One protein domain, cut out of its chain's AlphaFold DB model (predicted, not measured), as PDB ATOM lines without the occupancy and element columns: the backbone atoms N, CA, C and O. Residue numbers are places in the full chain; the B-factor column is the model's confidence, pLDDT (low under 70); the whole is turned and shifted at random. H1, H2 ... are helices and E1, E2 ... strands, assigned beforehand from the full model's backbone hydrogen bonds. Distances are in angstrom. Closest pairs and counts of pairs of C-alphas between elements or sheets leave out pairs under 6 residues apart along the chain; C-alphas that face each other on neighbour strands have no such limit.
ATOM      1  N   SER A 131     168.951 282.316 255.738       62.69
ATOM      2  CA  SER A 131     169.113 281.894 257.136       62.69
ATOM      3  C   SER A 131     167.790 281.739 257.892       62.69
ATOM      4  O   SER A 131     167.772 281.239 259.012       62.69
ATOM      5  N   ARG A 132     166.680 282.185 257.297       64.19
ATOM      6  CA  ARG A 132     165.337 282.083 257.856       64.19
ATOM      7  C   ARG A 132     164.598 280.813 257.441       64.19
ATOM      8  O   ARG A 132     163.529 280.557 257.981       64.19
ATOM      9  N   PHE A 133     165.119 280.015 256.512       64.81
ATOM     10  CA  PHE A 133     164.467 278.766 256.124       64.81
ATOM     11  C   PHE A 133     164.651 277.684 257.193       64.81
ATOM     12  O   PHE A 133     165.730 277.524 257.748       64.81
ATOM     13  N   ASP A 134     163.593 276.917 257.459       71.06
ATOM     14  CA  ASP A 134     163.722 275.646 258.175       71.06
ATOM     15  C   ASP A 134     164.519 274.671 257.291       71.06
ATOM     16  O   ASP A 134     164.131 274.437 256.138       71.06
ATOM     17  N   ASP A 135     165.615 274.125 257.829       75.12
ATOM     18  CA  ASP A 135     166.561 273.237 257.142       75.12
ATOM     19  C   ASP A 135     165.853 272.101 256.397       75.12
ATOM     20  O   ASP A 135     166.228 271.742 255.277       75.12
ATOM     21  N   TRP A 136     164.776 271.567 256.978       77.06
ATOM     22  CA  TRP A 136     163.993 270.503 256.360       77.06
ATOM     23  C   TRP A 136     163.286 270.951 255.073       77.06
ATOM     24  O   TRP A 136     163.306 270.251 254.054       77.06
ATOM     25  N   ASN A 137     162.659 272.127 255.096       82.00
ATOM     26  CA  ASN A 137     161.952 272.657 253.932       82.00
ATOM     27  C   ASN A 137     162.947 273.098 252.849       82.00
ATOM     28  O   ASN A 137     162.714 272.850 251.666       82.00
ATOM     29  N   TRP A 138     164.095 273.650 253.249       83.62
ATOM     30  CA  TRP A 138     165.193 273.953 252.333       83.62
ATOM     31  C   TRP A 138     165.715 272.701 251.625       83.62
ATOM     32  O   TRP A 138     165.824 272.669 250.395       83.62
ATOM     33  N   HIS A 139     165.974 271.636 252.384       85.69
ATOM     34  CA  HIS A 139     166.384 270.351 251.831       85.69
ATOM     35  C   HIS A 139     165.333 269.779 250.870       85.69
ATOM     36  O   HIS A 139     165.674 269.336 249.770       85.69
ATOM     37  N   SER A 140     164.056 269.837 251.249       87.88
ATOM     38  CA  SER A 140     162.932 269.357 250.437       87.88
ATOM     39  C   SER A 140     162.832 270.095 249.097       87.88
ATOM     40  O   SER A 140     162.729 269.463 248.044       87.88
ATOM     41  N   ALA A 141     162.921 271.431 249.117       89.38
ATOM     42  CA  ALA A 141     162.882 272.253 247.910       89.38
ATOM     43  C   ALA A 141     164.035 271.914 246.957       89.38
ATOM     44  O   ALA A 141     163.808 271.615 245.785       89.38
ATOM     45  N   ASN A 142     165.269 271.897 247.468       89.88
ATOM     46  CA  ASN A 142     166.450 271.586 246.660       89.88
ATOM     47  C   ASN A 142     166.411 270.166 246.102       89.88
ATOM     48  O   ASN A 142     166.760 269.946 244.946       89.88
ATOM     49  N   THR A 143     165.935 269.208 246.895       90.06
ATOM     50  CA  THR A 143     165.771 267.826 246.446       90.06
ATOM     51  C   THR A 143     164.805 267.749 245.267       90.06
ATOM     52  O   THR A 143     165.139 267.145 244.252       90.06
ATOM     53  N   MET A 144     163.658 268.428 245.343       92.75
ATOM     54  CA  MET A 144     162.685 268.461 244.249       92.75
ATOM     55  C   MET A 144     163.228 269.142 242.982       92.75
ATOM     56  O   MET A 144     162.984 268.664 241.870       92.75
ATOM     57  N   LEU A 145     163.982 270.234 243.134       92.50
ATOM     58  CA  LEU A 145     164.635 270.926 242.016       92.50
ATOM     59  C   LEU A 145     165.676 270.024 241.336       92.50
ATOM     60  O   LEU A 145     165.670 269.886 240.113       92.50
ATOM     61  N   ASN A 146     166.506 269.343 242.125       91.25
ATOM     62  CA  ASN A 146     167.512 268.412 241.618       91.25
ATOM     63  C   ASN A 146     166.869 267.200 240.936       91.25
ATOM     64  O   ASN A 146     167.302 266.794 239.860       91.25
ATOM     65  N   TRP A 147     165.803 266.642 241.519       91.69
ATOM     66  CA  TRP A 147     165.047 265.553 240.899       91.69
ATOM     67  C   TRP A 147     164.446 265.970 239.559       91.69
ATOM     68  O   TRP A 147     164.525 265.215 238.592       91.69
ATOM     69  N   THR A 148     163.893 267.183 239.487       92.88
ATOM     70  CA  THR A 148     163.345 267.749 238.248       92.88
ATOM     71  C   THR A 148     164.417 267.819 237.163       92.88
ATOM     72  O   THR A 148     164.223 267.252 236.086       92.88
ATOM     73  N   ALA A 149     165.572 268.424 237.457       91.81
ATOM     74  CA  ALA A 149     166.683 268.515 236.510       91.81
ATOM     75  C   ALA A 149     167.150 267.129 236.040       91.81
ATOM     76  O   ALA A 149     167.255 266.882 234.838       91.81
ATOM     77  N   ARG A 150     167.332 266.193 236.978       90.62
ATOM     78  CA  ARG A 150     167.787 264.829 236.687       90.62
ATOM     79  C   ARG A 150     166.822 264.078 235.767       90.62
ATOM     80  O   ARG A 150     167.249 263.509 234.768       90.62
ATOM     81  N   ILE A 151     165.518 264.114 236.051       91.06
ATOM     82  CA  ILE A 151     164.493 263.470 235.211       91.06
ATOM     83  C   ILE A 151     164.468 264.085 233.805       91.06
ATOM     84  O   ILE A 151     164.314 263.367 232.812       91.06
ATOM     85  N   ILE A 152     164.637 265.406 233.694       91.81
ATOM     86  CA  ILE A 152     164.696 266.098 232.401       91.81
ATOM     87  C   ILE A 152     165.934 265.688 231.613       91.81
ATOM     88  O   ILE A 152     165.825 265.484 230.403       91.81
ATOM     89  N   GLU A 153     167.083 265.574 232.263       90.00
ATOM     90  CA  GLU A 153     168.351 265.220 231.635       90.00
ATOM     91  C   GLU A 153     168.319 263.776 231.122       90.00
ATOM     92  O   GLU A 153     168.440 263.533 229.918       90.00
ATOM     93  N   THR A 154     168.057 262.817 232.009       88.25
ATOM     94  CA  THR A 154     168.253 261.392 231.715       88.25
ATOM     95  C   THR A 154     167.006 260.694 231.185       88.25
ATOM     96  O   THR A 154     167.093 259.628 230.575       88.25
ATOM     97  N   GLY A 155     165.822 261.257 231.442       88.50
ATOM     98  CA  GLY A 155     164.563 260.529 231.315       88.50
ATOM     99  C   GLY A 155     164.439 259.389 232.329       88.50
ATOM    100  O   GLY A 155     165.263 259.246 233.236       88.50
ATOM    101  N   LEU A 156     163.390 258.584 232.165       88.94
ATOM    102  CA  LEU A 156     163.090 257.438 233.021       88.94
ATOM    103  C   LEU A 156     163.205 256.126 232.247       88.94
ATOM    104  O   LEU A 156     162.706 256.006 231.121       88.94
ATOM    105  N   HIS A 157     163.814 255.139 232.897       86.44
ATOM    106  CA  HIS A 157     164.106 253.813 232.353       86.44
ATOM    107  C   HIS A 157     163.729 252.728 233.362       86.44
ATOM    108  O   HIS A 157     163.711 253.004 234.556       86.44
ATOM    109  N   PRO A 158     163.451 251.485 232.946       83.62
ATOM    110  CA  PRO A 158     163.298 250.377 233.892       83.62
ATOM    111  C   PRO A 158     164.549 250.232 234.772       83.62
ATOM    112  O   PRO A 158     165.642 250.519 234.286       83.62
ATOM    113  N   PRO A 159     164.456 249.775 236.028       78.50
ATOM    114  CA  PRO A 159     165.628 249.469 236.851       78.50
ATOM    115  C   PRO A 159     166.369 248.216 236.336       78.50
ATOM    116  O   PRO A 159     165.762 247.361 235.699       78.50
ATOM    117  N   GLU A 160     167.686 248.110 236.571       73.62
ATOM    118  CA  GLU A 160     168.502 246.940 236.147       73.62
ATOM    119  C   GLU A 160     168.170 245.695 236.947       73.62
ATOM    120  O   GLU A 160     168.210 244.579 236.440       73.62
ATOM    121  N   GLN A 161     167.851 245.915 238.215       73.12
ATOM    122  CA  GLN A 161     167.511 244.881 239.164       73.12
ATOM    123  C   GLN A 161     166.126 245.183 239.732       73.12
ATOM    124  O   GLN A 161     165.825 246.351 240.010       73.12
ATOM    125  N   PRO A 162     165.291 244.154 239.944       68.25
ATOM    126  CA  PRO A 162     164.059 244.306 240.699       68.25
ATOM    127  C   PRO A 162     164.362 244.929 242.063       68.25
ATOM    128  O   PRO A 162     165.294 244.522 242.760       68.25
ATOM    129  N   ILE A 163     163.579 245.928 242.459       71.06
ATOM    130  CA  ILE A 163     163.735 246.553 243.771       71.06
ATOM    131  C   ILE A 163     163.018 245.653 244.777       71.06
ATOM    132  O   ILE A 163     161.807 245.744 244.950       71.06
ATOM    133  N   SER A 164     163.775 244.770 245.430       63.00
ATOM    134  CA  SER A 164     163.247 243.727 246.326       63.00
ATOM    135  C   SER A 164     162.343 244.258 247.446       63.00
ATOM    136  O   SER A 164     161.388 243.592 247.826       63.00
ATOM    137  N   ARG A 165     162.587 245.484 247.934       68.38
ATOM    138  CA  ARG A 165     161.746 246.151 248.949       68.38
ATOM    139  C   ARG A 165     160.343 246.526 248.462       68.38
ATOM    140  O   ARG A 165     159.513 246.904 249.282       68.38
ATOM    141  N   PHE A 166     160.078 246.445 247.163       68.31
ATOM    142  CA  PHE A 166     158.807 246.826 246.564       68.31
ATOM    143  C   PHE A 166     158.437 245.897 245.400       68.31
ATOM    144  O   PHE A 166     158.110 246.373 244.314       68.31
ATOM    145  N   ALA A 167     158.504 244.582 245.623       65.12
ATOM    146  CA  ALA A 167     158.239 243.568 244.598       65.12
ATOM    147  C   ALA A 167     156.893 243.763 243.865       65.12
ATOM    148  O   ALA A 167     156.803 243.477 242.675       65.12
ATOM    149  N   ASP A 168     155.894 244.341 244.539       73.31
ATOM    150  CA  ASP A 168     154.552 244.566 243.985       73.31
ATOM    151  C   ASP A 168     154.412 245.872 243.180       73.31
ATOM    152  O   ASP A 168     153.331 246.177 242.671       73.31
ATOM    153  N   ARG A 169     155.473 246.687 243.083       76.81
ATOM    154  CA  ARG A 169     155.426 248.017 242.460       76.81
ATOM    155  C   ARG A 169     156.334 248.126 241.244       76.81
ATOM    156  O   ARG A 169     157.484 247.693 241.252       76.81
ATOM    157  N   ILE A 170     155.842 248.810 240.213       78.25
ATOM    158  CA  ILE A 170     156.616 249.077 238.995       78.25
ATOM    159  C   ILE A 170     157.330 250.417 239.131       78.25
ATOM    160  O   ILE A 170     156.690 251.470 239.147       78.25
ATOM    161  N   PHE A 171     158.660 250.382 239.169       82.81
ATOM    162  CA  PHE A 171     159.487 251.584 239.177       82.81
ATOM    163  C   PHE A 171     160.180 251.820 237.841       82.81
ATOM    164  O   PHE A 171     160.499 250.883 237.112       82.81
ATOM    165  N   ALA A 172     160.468 253.087 237.568       83.56
ATOM    166  CA  ALA A 172     161.486 253.526 236.631       83.56
ATOM    167  C   ALA A 172     162.531 254.365 237.376       83.56
ATOM    168  O   ALA A 172     162.232 254.908 238.436       83.56
ATOM    169  N   CYS A 173     163.743 254.493 236.849       86.94
ATOM    170  CA  CYS A 173     164.795 255.318 237.424       86.94
ATOM    171  C   CYS A 173     165.469 256.208 236.379       86.94
ATOM    172  O   CYS A 173     165.485 255.901 235.183       86.94
ATOM    173  N   THR A 174     166.032 257.319 236.840       85.50
ATOM    174  CA  THR A 174     167.023 258.079 236.072       85.50
ATOM    175  C   THR A 174     168.318 257.264 236.031       85.50
ATOM    176  O   THR A 174     168.658 256.647 237.031       85.50
ATOM    177  N   ARG A 175     169.017 257.207 234.893       77.56
ATOM    178  CA  ARG A 175     170.306 256.503 234.735       77.56
ATOM    179  C   ARG A 175     171.289 257.370 233.954       77.56
ATOM    180  O   ARG A 175     170.876 258.276 233.241       77.56
ATOM    181  N   SER A 176     172.577 257.049 234.027       63.47
ATOM    182  CA  SER A 176     173.646 257.725 233.276       63.47
ATOM    183  C   SER A 176     173.704 257.402 231.771       63.47
ATOM    184  O   SER A 176     174.351 258.141 231.037       63.47
ATOM    185  N   SER A 177     173.048 256.337 231.287       58.72
ATOM    186  CA  SER A 177     173.185 255.848 229.899       58.72
ATOM    187  C   SER A 177     171.938 256.085 229.028       58.72
ATOM    188  O   SER A 177     170.802 255.959 229.482       58.72
ATOM    189  N   THR A 178     172.170 256.449 227.761       54.41
ATOM    190  CA  THR A 178     171.291 257.208 226.847       54.41
ATOM    191  C   THR A 178     170.460 256.382 225.855       54.41
ATOM    192  O   THR A 178     170.043 256.899 224.815       54.41
ATOM    193  N   SER A 179     170.133 255.118 226.127       59.47
ATOM    194  CA  SER A 179     169.163 254.421 225.265       59.47
ATOM    195  C   SER A 179     167.744 254.942 225.531       59.47
ATOM    196  O   SER A 179     167.314 254.943 226.675       59.47
ATOM    197  N   LYS A 180     167.051 255.409 224.480       70.38
ATOM    198  CA  LYS A 180     165.659 255.923 224.412       70.38
ATOM    199  C   LYS A 180     164.854 255.904 225.731       70.38
ATOM    200  O   LYS A 180     164.450 254.852 226.210       70.38
ATOM    201  N   CYS A 181     164.529 257.099 226.239       82.00
ATOM    202  CA  CYS A 181     163.616 257.314 227.372       82.00
ATOM    203  C   CYS A 181     162.307 256.530 227.197       82.00
ATOM    204  O   CYS A 181     161.592 256.744 226.217       82.00
ATOM    205  N   ARG A 182     161.971 255.675 228.171       86.19
ATOM    206  CA  ARG A 182     160.780 254.815 228.114       86.19
ATOM    207  C   ARG A 182     159.479 255.552 228.451       86.19
ATOM    208  O   ARG A 182     158.425 255.121 228.003       86.19
ATOM    209  N   TYR A 183     159.573 256.661 229.188       88.06
ATOM    210  CA  TYR A 183     158.426 257.459 229.656       88.06
ATOM    211  C   TYR A 183     158.548 258.940 229.238       88.06
ATOM    212  O   TYR A 183     158.799 259.819 230.075       88.06
ATOM    213  N   PRO A 184     158.492 259.244 227.925       89.06
ATOM    214  CA  PRO A 184     158.680 260.601 227.406       89.06
ATOM    215  C   PRO A 184     157.633 261.608 227.910       89.06
ATOM    216  O   PRO A 184     157.938 262.792 228.044       89.06
ATOM    217  N   GLU A 185     156.421 261.161 228.223       89.56
ATOM    218  CA  GLU A 185     155.327 261.965 228.772       89.56
ATOM    219  C   GLU A 185     155.630 262.498 230.178       89.56
ATOM    220  O   GLU A 185     155.422 263.683 230.440       89.56
ATOM    221  N   ILE A 186     156.214 261.672 231.056       90.56
ATOM    222  CA  ILE A 186     156.649 262.098 232.394       90.56
ATOM    223  C   ILE A 186     157.747 263.149 232.260       90.56
ATOM    224  O   ILE A 186     157.674 264.229 232.847       90.56
ATOM    225  N   ARG A 187     158.740 262.869 231.409       91.56
ATOM    226  CA  ARG A 187     159.827 263.805 231.109       91.56
ATOM    227  C   ARG A 187     159.296 265.139 230.573       91.56
ATOM    228  O   ARG A 187     159.795 266.189 230.963       91.56
ATOM    229  N   LYS A 188     158.276 265.114 229.708       93.12
ATOM    230  CA  LYS A 188     157.625 266.319 229.171       93.12
ATOM    231  C   LYS A 188     156.955 267.149 230.272       93.12
ATOM    232  O   LYS A 188     157.077 268.368 230.240       93.12
ATOM    233  N   LEU A 189     156.305 266.518 231.251       93.88
ATOM    234  CA  LEU A 189     155.698 267.225 232.387       93.88
ATOM    235  C   LEU A 189     156.745 267.902 233.277       93.88
ATOM    236  O   LEU A 189     156.556 269.048 233.669       93.88
ATOM    237  N   PHE A 190     157.870 267.240 233.555       94.75
ATOM    238  CA  PHE A 190     158.957 267.871 234.309       94.75
ATOM    239  C   PHE A 190     159.633 269.002 233.534       94.75
ATOM    240  O   PHE A 190     159.948 270.021 234.136       94.75
ATOM    241  N   ARG A 191     159.795 268.879 232.208       95.69
ATOM    242  CA  ARG A 191     160.239 270.009 231.370       95.69
ATOM    243  C   ARG A 191     159.283 271.188 231.484       95.69
ATOM    244  O   ARG A 191     159.721 272.292 231.758       95.69
ATOM    245  N   LEU A 192     157.978 270.935 231.377       95.50
ATOM    246  CA  LEU A 192     156.970 271.975 231.550       95.50
ATOM    247  C   LEU A 192     157.079 272.647 232.929       95.50
ATOM    248  O   LEU A 192     157.066 273.871 233.004       95.50
ATOM    249  N   LEU A 193     157.228 271.864 234.005       96.06
ATOM    250  CA  LEU A 193     157.448 272.388 235.355       96.06
ATOM    251  C   LEU A 193     158.708 273.261 235.425       96.06
ATOM    252  O   LEU A 193     158.671 274.359 235.976       96.06
ATOM    253  N   GLN A 194     159.817 272.784 234.861       96.69
ATOM    254  CA  GLN A 194     161.076 273.515 234.851       96.69
ATOM    255  C   GLN A 194     160.928 274.845 234.117       96.69
ATOM    256  O   GLN A 194     161.202 275.892 234.696       96.69
ATOM    257  N   ASP A 195     160.440 274.812 232.883       95.38
ATOM    258  CA  ASP A 195     160.388 275.976 232.002       95.38
ATOM    259  C   ASP A 195     159.384 277.020 232.503       95.38
ATOM    260  O   ASP A 195     159.623 278.225 232.419       95.38
ATOM    261  N   ARG A 196     158.246 276.567 233.043       95.81
ATOM    262  CA  ARG A 196     157.147 277.456 233.431       95.81
ATOM    263  C   ARG A 196     157.167 277.862 234.898       95.81
ATOM    264  O   ARG A 196     156.615 278.911 235.193       95.81
ATOM    265  N   ALA A 197     157.774 277.087 235.798       94.69
ATOM    266  CA  ALA A 197     157.735 277.381 237.232       94.69
ATOM    267  C   ALA A 197     159.114 277.572 237.883       94.69
ATOM    268  O   ALA A 197     159.238 278.414 238.768       94.69
ATOM    269  N   PHE A 198     160.148 276.817 237.492       95.56
ATOM    270  CA  PHE A 198     161.431 276.811 238.225       95.56
ATOM    271  C   PHE A 198     162.581 277.566 237.549       95.56
ATOM    272  O   PHE A 198     163.505 278.008 238.237       95.56
ATOM    273  N   SER A 199     162.520 277.745 236.234       94.19
ATOM    274  CA  SER A 199     163.505 278.450 235.403       94.19
ATOM    275  C   SER A 199     162.851 279.438 234.446       94.19
ATOM    276  O   SER A 199     163.396 279.727 233.377       94.19
ATOM    277  N   ARG A 200     161.694 279.980 234.839       92.25
ATOM    278  CA  ARG A 200     161.026 281.034 234.083       92.25
ATOM    279  C   ARG A 200     161.983 282.209 233.868       92.25
ATOM    280  O   ARG A 200     162.775 282.536 234.747       92.25
ATOM    281  N   GLN A 201     161.895 282.816 232.691       93.06
ATOM    282  CA  GLN A 201     162.648 284.005 232.306       93.06
ATOM    283  C   GLN A 201     161.692 285.193 232.185       93.06
ATOM    284  O   GLN A 201     160.560 285.018 231.736       93.06
ATOM    285  N   GLY A 202     162.150 286.390 232.546       92.06
ATOM    286  CA  GLY A 202     161.398 287.632 232.376       92.06
ATOM    287  C   GLY A 202     161.588 288.611 233.534       92.06
ATOM    288  O   GLY A 202     162.403 288.397 234.428       92.06
ATOM    289  N   ALA A 203     160.807 289.692 233.539       91.81
ATOM    290  CA  ALA A 203     160.848 290.674 234.624       91.81
ATOM    291  C   ALA A 203     160.454 290.050 235.976       91.81
ATOM    292  O   ALA A 203     161.051 290.363 237.002       91.81
ATOM    293  N   PHE A 204     159.493 289.121 235.973       94.12
ATOM    294  CA  PHE A 204     159.033 288.455 237.188       94.12
ATOM    295  C   PHE A 204     160.092 287.528 237.803       94.12
ATOM    296  O   PHE A 204     160.193 287.453 239.026       94.12
ATOM    297  N   SER A 205     160.930 286.868 236.996       93.38
ATOM    298  CA  SER A 205     161.908 285.894 237.503       93.38
ATOM    299  C   SER A 205     163.026 286.506 238.354       93.38
ATOM    300  O   SER A 205     163.692 285.783 239.089       93.38
ATOM    301  N   GLY A 206     163.232 287.825 238.268       91.94
ATOM    302  CA  GLY A 206     164.181 288.563 239.107       91.94
ATOM    303  C   GLY A 206     163.620 289.013 240.461       91.94
ATOM    304  O   GLY A 206     164.318 289.695 241.204       91.94
ATOM    305  N   THR A 207     162.364 288.688 240.776       94.25
ATOM    306  CA  THR A 207     161.671 289.204 241.967       94.25
ATOM    307  C   THR A 207     161.770 288.256 243.160       94.25
ATOM    308  O   THR A 207     161.865 287.035 243.004       94.25
ATOM    309  N   GLY A 208     161.655 288.810 244.372       90.94
ATOM    310  CA  GLY A 208     161.571 288.001 245.589       90.94
ATOM    311  C   GLY A 208     160.323 287.116 245.631       90.94
ATOM    312  O   GLY A 208     160.380 285.979 246.096       90.94
ATOM    313  N   ALA A 209     159.214 287.585 245.057       92.38
ATOM    314  CA  ALA A 209     157.983 286.811 244.944       92.38
ATOM    315  C   ALA A 209     158.139 285.559 244.075       92.38
ATOM    316  O   ALA A 209     157.634 284.499 244.444       92.38
ATOM    317  N   TYR A 210     158.866 285.648 242.957       95.31
ATOM    318  CA  TYR A 210     159.185 284.478 242.141       95.31
ATOM    319  C   TYR A 210     160.010 283.457 242.927       95.31
ATOM    320  O   TYR A 210     159.663 282.275 242.953       95.31
ATOM    321  N   ALA A 211     161.072 283.909 243.598       92.50
ATOM    322  CA  ALA A 211     161.941 283.035 244.378       92.50
ATOM    323  C   ALA A 211     161.169 282.331 245.511       92.50
ATOM    324  O   ALA A 211     161.210 281.100 245.622       92.50
ATOM    325  N   GLY A 212     160.354 283.083 246.256       91.06
ATOM    326  CA  GLY A 212     159.513 282.541 247.319       91.06
ATOM    327  C   GLY A 212     158.420 281.589 246.819       91.06
ATOM    328  O   GLY A 212     158.184 280.537 247.418       91.06
ATOM    329  N   ALA A 213     157.770 281.898 245.694       93.75
ATOM    330  CA  ALA A 213     156.782 281.008 245.082       93.75
ATOM    331  C   ALA A 213     157.425 279.705 244.593       93.75
ATOM    332  O   ALA A 213     156.960 278.620 244.947       93.75
ATOM    333  N   ARG A 214     158.542 279.798 243.860       94.44
ATOM    334  CA  ARG A 214     159.333 278.646 243.407       94.44
ATOM    335  C   ARG A 214     159.696 277.732 244.573       94.44
ATOM    336  O   ARG A 214     159.515 276.517 244.477       94.44
ATOM    337  N   TYR A 215     160.174 278.310 245.672       91.56
ATOM    338  CA  TYR A 215     160.510 277.578 246.885       91.56
ATOM    339  C   TYR A 215     159.303 276.816 247.451       91.56
ATOM    340  O   TYR A 215     159.363 275.598 247.635       91.56
ATOM    341  N   ILE A 216     158.174 277.498 247.669       90.50
ATOM    342  CA  ILE A 216     156.969 276.884 248.247       90.50
ATOM    343  C   ILE A 216     156.394 275.785 247.353       90.50
ATOM    344  O   ILE A 216     155.975 274.742 247.864       90.50
ATOM    345  N   LEU A 217     156.398 275.982 246.034       93.44
ATOM    346  CA  LEU A 217     155.948 274.966 245.086       93.44
ATOM    347  C   LEU A 217     156.867 273.741 245.101       93.44
ATOM    348  O   LEU A 217     156.367 272.618 245.125       93.44
ATOM    349  N   ALA A 218     158.188 273.933 245.171       92.38
ATOM    350  CA  ALA A 218     159.140 272.831 245.274       92.38
ATOM    351  C   ALA A 218     158.930 272.007 246.558       92.38
ATOM    352  O   ALA A 218     158.854 270.780 246.489       92.38
ATOM    353  N   VAL A 219     158.736 272.659 247.712       89.31
ATOM    354  CA  VAL A 219     158.400 271.978 248.979       89.31
ATOM    355  C   VAL A 219     157.069 271.230 248.870       89.31
ATOM    356  O   VAL A 219     156.955 270.071 249.271       89.31
ATOM    357  N   ALA A 220     156.035 271.872 248.319       89.38
ATOM    358  CA  ALA A 220     154.717 271.261 248.177       89.38
ATOM    359  C   ALA A 220     154.749 270.028 247.263       89.38
ATOM    360  O   ALA A 220     154.156 268.999 247.603       89.38
ATOM    361  N   LEU A 221     155.460 270.115 246.137       90.44
ATOM    362  CA  LEU A 221     155.660 269.000 245.221       90.44
ATOM    363  C   LEU A 221     156.460 267.878 245.871       90.44
ATOM    364  O   LEU A 221     156.032 266.735 245.763       90.44
ATOM    365  N   TYR A 222     157.529 268.188 246.611       89.75
ATOM    366  CA  TYR A 222     158.299 267.183 247.344       89.75
ATOM    367  C   TYR A 222     157.396 266.343 248.256       89.75
ATOM    368  O   TYR A 222     157.341 265.119 248.128       89.75
ATOM    369  N   HIS A 223     156.589 266.992 249.098       86.44
ATOM    370  CA  HIS A 223     155.681 266.290 250.006       86.44
ATOM    371  C   HIS A 223     154.620 265.457 249.284       86.44
ATOM    372  O   HIS A 223     154.342 264.334 249.701       86.44
ATOM    373  N   ARG A 224     154.044 265.974 248.191       87.00
ATOM    374  CA  ARG A 224     153.087 265.212 247.368       87.00
ATOM    375  C   ARG A 224     153.756 264.051 246.633       87.00
ATOM    376  O   ARG A 224     153.119 263.036 246.372       87.00
ATOM    377  N   SER A 225     155.037 264.198 246.315       84.19
ATOM    378  CA  SER A 225     155.819 263.204 245.598       84.19
ATOM    379  C   SER A 225     156.359 262.093 246.488       84.19
ATOM    380  O   SER A 225     156.761 261.080 245.945       84.19
ATOM    381  N   ASN A 226     156.313 262.205 247.819       72.12
ATOM    382  CA  ASN A 226     156.967 261.262 248.738       72.12
ATOM    383  C   ASN A 226     156.480 259.793 248.620       72.12
ATOM    384  O   ASN A 226     157.135 258.874 249.096       72.12
ATOM    385  N   GLY A 227     155.331 259.546 247.977       68.44
ATOM    386  CA  GLY A 227     154.855 258.194 247.633       68.44
ATOM    387  C   GLY A 227     155.114 257.755 246.182       68.44
ATOM    388  O   GLY A 227     154.911 256.585 245.850       68.44
ATOM    389  N   VAL A 228     155.534 258.681 245.317       77.25
ATOM    390  CA  VAL A 228     155.690 258.507 243.861       77.25
ATOM    391  C   VAL A 228     157.155 258.586 243.438       77.25
ATOM    392  O   VAL A 228     157.580 257.807 242.594       77.25
ATOM    393  N   LEU A 229     157.919 259.508 244.019       82.81
ATOM    394  CA  LEU A 229     159.335 259.746 243.786       82.81
ATOM    395  C   LEU A 229     160.122 259.385 245.048       82.81
ATOM    396  O   LEU A 229     159.686 259.673 246.161       82.81
ATOM    397  N   GLY A 230     161.298 258.794 244.881       75.94
ATOM    398  CA  GLY A 230     162.192 258.530 246.000       75.94
ATOM    399  C   GLY A 230     163.640 258.331 245.575       75.94
ATOM    400  O   GLY A 230     163.933 257.977 244.432       75.94
ATOM    401  N   ARG A 231     164.552 258.526 246.532       74.56
ATOM    402  CA  ARG A 231     165.938 258.054 246.441       74.56
ATOM    403  C   ARG A 231     166.016 256.672 247.074       74.56
ATOM    404  O   ARG A 231     165.702 256.518 248.250       74.56
ATOM    405  N   LEU A 232     166.433 255.671 246.301       59.72
ATOM    406  CA  LEU A 232     166.601 254.301 246.800       59.72
ATOM    407  C   LEU A 232     168.056 253.950 247.130       59.72
ATOM    408  O   LEU A 232     168.281 252.991 247.865       59.72
ATOM    409  N   ARG A 233     169.045 254.710 246.633       60.34
ATOM    410  CA  ARG A 233     170.469 254.477 246.918       60.34
ATOM    411  C   ARG A 233     171.214 255.806 247.097       60.34
ATOM    412  O   ARG A 233     171.179 256.617 246.185       60.34
ATOM    413  N   PRO A 234     171.910 256.032 248.224       53.62
ATOM    414  CA  PRO A 234     172.747 257.221 248.424       53.62
ATOM    415  C   PRO A 234     173.942 257.312 247.463       53.62
ATOM    416  O   PRO A 234     174.483 258.392 247.272       53.62
ATOM    417  N   SER A 235     174.365 256.184 246.882       58.47
ATOM    418  CA  SER A 235     175.560 256.085 246.034       58.47
ATOM    419  C   SER A 235     175.338 256.482 244.573       58.47
ATOM    420  O   SER A 235     176.305 256.626 243.832       58.47
ATOM    421  N   HIS A 236     174.085 256.635 244.147       61.75
ATOM    422  CA  HIS A 236     173.731 257.045 242.795       61.75
ATOM    423  C   HIS A 236     172.678 258.141 242.915       61.75
ATOM    424  O   HIS A 236     171.669 257.936 243.587       61.75
ATOM    425  N   ASP A 237     172.888 259.291 242.271       75.75
ATOM    426  CA  ASP A 237     171.911 260.392 242.171       75.75
ATOM    427  C   ASP A 237     170.692 260.016 241.304       75.75
ATOM    428  O   ASP A 237     170.174 260.801 240.505       75.75
ATOM    429  N   ASP A 238     170.229 258.779 241.445       85.25
ATOM    430  CA  ASP A 238     169.144 258.217 240.683       85.25
ATOM    431  C   ASP A 238     167.821 258.432 241.413       85.25
ATOM    432  O   ASP A 238     167.637 258.105 242.592       85.25
ATOM    433  N   VAL A 239     166.879 259.008 240.676       87.00
ATOM    434  CA  VAL A 239     165.512 259.257 241.104       87.00
ATOM    435  C   VAL A 239     164.670 258.090 240.644       87.00
ATOM    436  O   VAL A 239     164.598 257.807 239.449       87.00
ATOM    437  N   PHE A 240     164.021 257.423 241.588       86.19
ATOM    438  CA  PHE A 240     163.115 256.322 241.315       86.19
ATOM    439  C   PHE A 240     161.682 256.831 241.319       86.19
ATOM    440  O   PHE A 240     161.281 257.571 242.214       86.19
ATOM    441  N   VAL A 241     160.912 256.416 240.321       86.38
ATOM    442  CA  VAL A 241     159.535 256.834 240.080       86.38
ATOM    443  C   VAL A 241     158.653 255.603 240.054       86.38
ATOM    444  O   VAL A 241     158.833 254.734 239.208       86.38
ATOM    445  N   ASN A 242     157.692 255.526 240.964       86.75
ATOM    446  CA  ASN A 242     156.654 254.507 240.949       86.75
ATOM    447  C   ASN A 242     155.662 254.820 239.817       86.75
ATOM    448  O   ASN A 242     154.826 255.714 239.948       86.75
ATOM    449  N   ILE A 243     155.755 254.089 238.709       85.56
ATOM    450  CA  ILE A 243     154.978 254.321 237.484       85.56
ATOM    451  C   ILE A 243     153.494 253.983 237.674       85.56
ATOM    452  O   ILE A 243     152.628 254.677 237.142       85.56
ATOM    453  N   GLN A 244     153.172 252.955 238.465       81.62
ATOM    454  CA  GLN A 244     151.775 252.619 238.778       81.62
ATOM    455  C   GLN A 244     151.112 253.738 239.572       81.62
ATOM    456  O   GLN A 244     149.991 254.152 239.262       81.62
ATOM    457  N   SER A 245     151.830 254.265 240.569       79.25
ATOM    458  CA  SER A 245     151.369 255.451 241.271       79.25
ATOM    459  C   SER A 245     151.333 256.637 240.329       79.25
ATOM    460  O   SER A 245     150.352 257.341 240.379       79.25
ATOM    461  N   TRP A 246     152.289 256.829 239.417       82.00
ATOM    462  CA  TRP A 246     152.275 257.955 238.480       82.00
ATOM    463  C   TRP A 246     150.977 258.043 237.663       82.00
ATOM    464  O   TRP A 246     150.319 259.084 237.686       82.00
ATOM    465  N   ASN A 247     150.570 256.945 237.015       69.00
ATOM    466  CA  ASN A 247     149.364 256.888 236.174       69.00
ATOM    467  C   ASN A 247     148.062 257.085 236.960       69.00
ATOM    468  O   ASN A 247     147.065 257.545 236.410       69.00
ATOM    469  N   THR A 248     148.076 256.749 238.248       61.06
ATOM    470  CA  THR A 248     146.959 256.977 239.173       61.06
ATOM    471  C   THR A 248     147.135 258.258 240.000       61.06
ATOM    472  O   THR A 248     146.241 258.634 240.756       61.06
ATOM    473  N   SER A 249     148.277 258.951 239.878       62.41
ATOM    474  CA  SER A 249     148.702 259.958 240.853       62.41
ATOM    475  C   SER A 249     148.120 261.327 240.580       62.41
ATOM    476  O   SER A 249     148.033 261.831 239.461       62.41
ATOM    477  N   THR A 250     147.914 262.009 241.694       76.00
ATOM    478  CA  THR A 250     147.760 263.451 241.816       76.00
ATOM    479  C   THR A 250     149.014 264.245 241.420       76.00
ATOM    480  O   THR A 250     148.937 265.468 241.398       76.00
ATOM    481  N   LEU A 251     150.161 263.621 241.099       84.12
ATOM    482  CA  LEU A 251     151.427 264.339 240.888       84.12
ATOM    483  C   LEU A 251     151.478 265.070 239.542       84.12
ATOM    484  O   LEU A 251     151.858 266.235 239.512       84.12
ATOM    485  N   GLY A 252     151.025 264.449 238.447       87.50
ATOM    486  CA  GLY A 252     150.899 265.149 237.160       87.50
ATOM    487  C   GLY A 252     149.954 266.354 237.257       87.50
ATOM    488  O   GLY A 252     150.276 267.442 236.784       87.50
ATOM    489  N   ARG A 253     148.833 266.197 237.975       88.31
ATOM    490  CA  ARG A 253     147.919 267.304 238.296       88.31
ATOM    491  C   ARG A 253     148.593 268.364 239.168       88.31
ATOM    492  O   ARG A 253     148.464 269.542 238.874       88.31
ATOM    493  N   ALA A 254     149.352 267.959 240.185       89.62
ATOM    494  CA  ALA A 254     150.088 268.869 241.057       89.62
ATOM    495  C   ALA A 254     151.139 269.688 240.291       89.62
ATOM    496  O   ALA A 254     151.342 270.855 240.606       89.62
ATOM    497  N   ILE A 255     151.787 269.102 239.278       92.81
ATOM    498  CA  ILE A 255     152.695 269.827 238.381       92.81
ATOM    499  C   ILE A 255     151.930 270.907 237.616       92.81
ATOM    500  O   ILE A 255     152.344 272.064 237.634       92.81
ATOM    501  N   MET A 256     150.801 270.555 236.994       92.00
ATOM    502  CA  MET A 256     149.971 271.528 236.274       92.00
ATOM    503  C   MET A 256     149.460 272.631 237.203       92.00
ATOM    504  O   MET A 256     149.503 273.802 236.847       92.00
ATOM    505  N   GLU A 257     149.058 272.269 238.419       90.38
ATOM    506  CA  GLU A 257     148.684 273.204 239.475       90.38
ATOM    507  C   GLU A 257     149.821 274.193 239.793       90.38
ATOM    508  O   GLU A 257     149.585 275.396 239.867       90.38
ATOM    509  N   CYS A 258     151.065 273.723 239.924       92.75
ATOM    510  CA  CYS A 258     152.217 274.602 240.146       92.75
ATOM    511  C   CYS A 258     152.443 275.565 238.974       92.75
ATOM    512  O   CYS A 258     152.730 276.739 239.197       92.75
ATOM    513  N   VAL A 259     152.294 275.084 237.738       94.75
ATOM    514  CA  VAL A 259     152.416 275.918 236.535       94.75
ATOM    515  C   VAL A 259     151.339 277.002 236.515       94.75
ATOM    516  O   VAL A 259     151.674 278.176 236.393       94.75
ATOM    517  N   SER A 260     150.070 276.635 236.717       93.31
ATOM    518  CA  SER A 260     148.967 277.600 236.766       93.31
ATOM    519  C   SER A 260     149.137 278.618 237.891       93.31
ATOM    520  O   SER A 260     148.856 279.794 237.693       93.31
ATOM    521  N   PHE A 261     149.628 278.197 239.061       93.69
ATOM    522  CA  PHE A 261     149.913 279.121 240.158       93.69
ATOM    523  C   PHE A 261     150.947 280.180 239.757       93.69
ATOM    524  O   PHE A 261     150.767 281.352 240.069       93.69
ATOM    525  N   MET A 262     152.017 279.777 239.065       95.44
ATOM    526  CA  MET A 262     153.058 280.702 238.610       95.44
ATOM    527  C   MET A 262     152.572 281.636 237.505       95.44
ATOM    528  O   MET A 262     152.938 282.807 237.517       95.44
ATOM    529  N   ASP A 263     151.758 281.139 236.570       93.94
ATOM    530  CA  ASP A 263     151.119 281.947 235.522       93.94
ATOM    531  C   ASP A 263     150.293 283.087 236.135       93.94
ATOM    532  O   ASP A 263     150.578 284.259 235.901       93.94
ATOM    533  N   GLU A 264     149.355 282.756 237.021       93.44
ATOM    534  CA  GLU A 264     148.489 283.755 237.660       93.44
ATOM    535  C   GLU A 264     149.256 284.699 238.594       93.44
ATOM    536  O   GLU A 264     148.891 285.866 238.761       93.44
ATOM    537  N   LEU A 265     150.335 284.218 239.224       93.62
ATOM    538  CA  LEU A 265     151.162 285.056 240.092       93.62
ATOM    539  C   LEU A 265     151.952 286.090 239.285       93.62
ATOM    540  O   LEU A 265     152.065 287.236 239.720       93.62
ATOM    541  N   GLU A 266     152.454 285.714 238.110       94.62
ATOM    542  CA  GLU A 266     153.130 286.627 237.187       94.62
ATOM    543  C   GLU A 266     152.169 287.663 236.590       94.62
ATOM    544  O   GLU A 266     152.490 288.858 236.545       94.62
ATOM    545  N   ASP A 267     150.973 287.236 236.184       92.44
ATOM    546  CA  ASP A 267     149.938 288.139 235.678       92.44
ATOM    547  C   ASP A 267     149.535 289.154 236.752       92.44
ATOM    548  O   ASP A 267     149.471 290.367 236.504       92.44
ATOM    549  N   PHE A 268     149.353 288.686 237.992       92.69
ATOM    550  CA  PHE A 268     149.035 289.572 239.101       92.69
ATOM    551  C   PHE A 268     150.215 290.484 239.480       92.69
ATOM    552  O   PHE A 268     150.000 291.665 239.759       92.69
ATOM    553  N   HIS A 269     151.461 290.007 239.404       93.56
ATOM    554  CA  HIS A 269     152.655 290.847 239.555       93.56
ATOM    555  C   HIS A 269     152.712 291.969 238.514       93.56
ATOM    556  O   HIS A 269     152.954 293.130 238.858       93.56
ATOM    557  N   THR A 270     152.429 291.654 237.251       92.06
ATOM    558  CA  THR A 270     152.382 292.641 236.165       92.06
ATOM    559  C   THR A 270     151.316 293.701 236.435       92.06
ATOM    560  O   THR A 270     151.576 294.899 236.292       92.06
ATOM    561  N   TYR A 271     150.131 293.280 236.886       90.81
ATOM    562  CA  TYR A 271     149.063 294.192 237.289       90.81
ATOM    563  C   TYR A 271     149.490 295.115 238.443       90.81
ATOM    564  O   TYR A 271     149.314 296.332 238.353       90.81
ATOM    565  N   VAL A 272     150.067 294.562 239.517       90.62
ATOM    566  CA  VAL A 272     150.492 295.339 240.695       90.62
ATOM    567  C   VAL A 272     151.585 296.343 240.326       90.62
ATOM    568  O   VAL A 272     151.497 297.507 240.711       90.62
ATOM    569  N   THR A 273     152.565 295.926 239.525       91.25
ATOM    570  CA  THR A 273     153.670 296.789 239.084       91.25
ATOM    571  C   THR A 273     153.161 297.979 238.270       91.25
ATOM    572  O   THR A 273     153.487 299.122 238.584       91.25
ATOM    573  N   ARG A 274     152.285 297.734 237.283       89.12
ATOM    574  CA  ARG A 274     151.663 298.801 236.474       89.12
ATOM    575  C   ARG A 274     150.801 299.741 237.310       89.12
ATOM    576  O   ARG A 274     150.781 300.944 237.077       89.12
ATOM    577  N   ARG A 275     150.065 299.202 238.284       87.31
ATOM    578  CA  ARG A 275     149.253 300.017 239.193       87.31
ATOM    579  C   ARG A 275     150.127 300.967 240.012       87.31
ATOM    580  O   ARG A 275     149.747 302.120 240.186       87.31
ATOM    581  N   ASN A 276     151.262 300.488 240.515       86.00
ATOM    582  CA  ASN A 276     152.158 301.295 241.338       86.00
ATOM    583  C   ASN A 276     152.860 302.389 240.519       86.00
ATOM    584  O   ASN A 276     152.978 303.499 241.020       86.00
ATOM    585  N   SER A 277     153.232 302.122 239.261       86.69
ATOM    586  CA  SER A 277     153.872 303.128 238.395       86.69
ATOM    587  C   SER A 277     152.951 304.278 237.977       86.69
ATOM    588  O   SER A 277     153.433 305.324 237.576       86.69
ATOM    589  N   ILE A 278     151.628 304.080 238.009       83.75
ATOM    590  CA  ILE A 278     150.641 305.141 237.726       83.75
ATOM    591  C   ILE A 278     150.403 306.014 238.971       83.75
ATOM    592  O   ILE A 278     149.941 307.145 238.857       83.75
ATOM    593  N   ALA A 279     150.664 305.473 240.163       72.56
ATOM    594  CA  ALA A 279     150.430 306.160 241.431       72.56
ATOM    595  C   ALA A 279     151.632 306.993 241.913       72.56
ATOM    596  O   ALA A 279     151.454 307.817 242.809       72.56
ATOM    597  N   SER A 280     152.823 306.740 241.362       64.00
ATOM    598  CA  SER A 280     154.069 307.487 241.585       64.00
ATOM    599  C   SER A 280     154.212 308.637 240.598       64.00
ATOM    600  O   SER A 280     154.576 309.742 241.046       64.00
TER     601      SER A 280
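Overview. This is residues 131 to 280 of the 280 residues of an uncharacterized protein of Ascobolus immersus RN42 (UniProt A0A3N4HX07). Three helices, H2, H3 and H5, run lengthwise with their centres in a triangle, H1 crosses H2 and H3 on the side away from H5, and a small sheet of three short strands stands at one end. H5 reaches far past the other end, where residues 271 to 280 stick out. The 150 printed residues hold five named helices and three named strands in the order H1 E1 H2 H3 E2 E3 H4 H5; the sheet, E1 E3 E2, is antiparallel and the class is mostly helix. The whole is only just compact, close to loose, with a radius of gyration of the C-alphas of 17.5 A, and elongated, spanning 64 by 33 by 27 A.

Arrangement. H1, residues 135 to 154, touches H3, residues 208 to 225, with residues 137 to 145 alone, about perpendicular at 80 degrees; the closest C-alphas, of Ala 141 and Ala 218, are 4.6 A apart. With residues 145 to 152 alone it touches H2, residues 184 to 198, at a steep tilt of 49 degrees, the closest C-alphas being Ile 152 and Arg 187, 5.5 A. E1, residues 171 to 173, is antiparallel to E3, residues 239 to 242, with N 172 and O 241 within hydrogen-bond range at 2.8 A. E2, residues 229 to 231, forms a hairpin with E3, N 230 and O 240 being 2.9 A apart. H1 is on this sheet at a height of 10.0 A, across the strands, in two layers, a helix on one face of a sheet. E1, H2 H3, E2 make a split strand-helix-strand unit, two strands running the same way with E3 between them, its crossover right-handed. H4, residues 243 to 248, only grazes the sheet with residues 243 to 246. H5, residues 250 to 279, touches H3 at a shallow tilt of 13 degrees, opposite ways, the closest C-alphas being Leu 217 and Cys 258, 6.2 A. It touches H2 at a shallow tilt of 24 degrees, the same way, closest at the C-alphas of Ala 197 and Val 259, 5.6 A. The helix packing is part aligned, part crossed. In H1 to H5 every O i to N i+4 pair is within hydrogen-bond range.

Along the chain. H1 begins at C-alpha 135 (166.561, 273.237, 257.142) and is 28.1 A long. H2 measures 19.7 A, H3 25.5 A. H5, 42.8 A, runs from C-alpha 250 (147.760, 263.451, 241.816) to C-alpha 279 (150.430, 306.160, 241.431).

Size, cuts and confidence. The C-alphas farthest apart, of Ser 164 and Ser 280, are 64.6 A apart. The printed part has no cut, and the link from H1 to E1 is long. Mean pLDDT of the printed part is 84.2; 22 residues are under 70, among them 176 to 179 and 232 to 236.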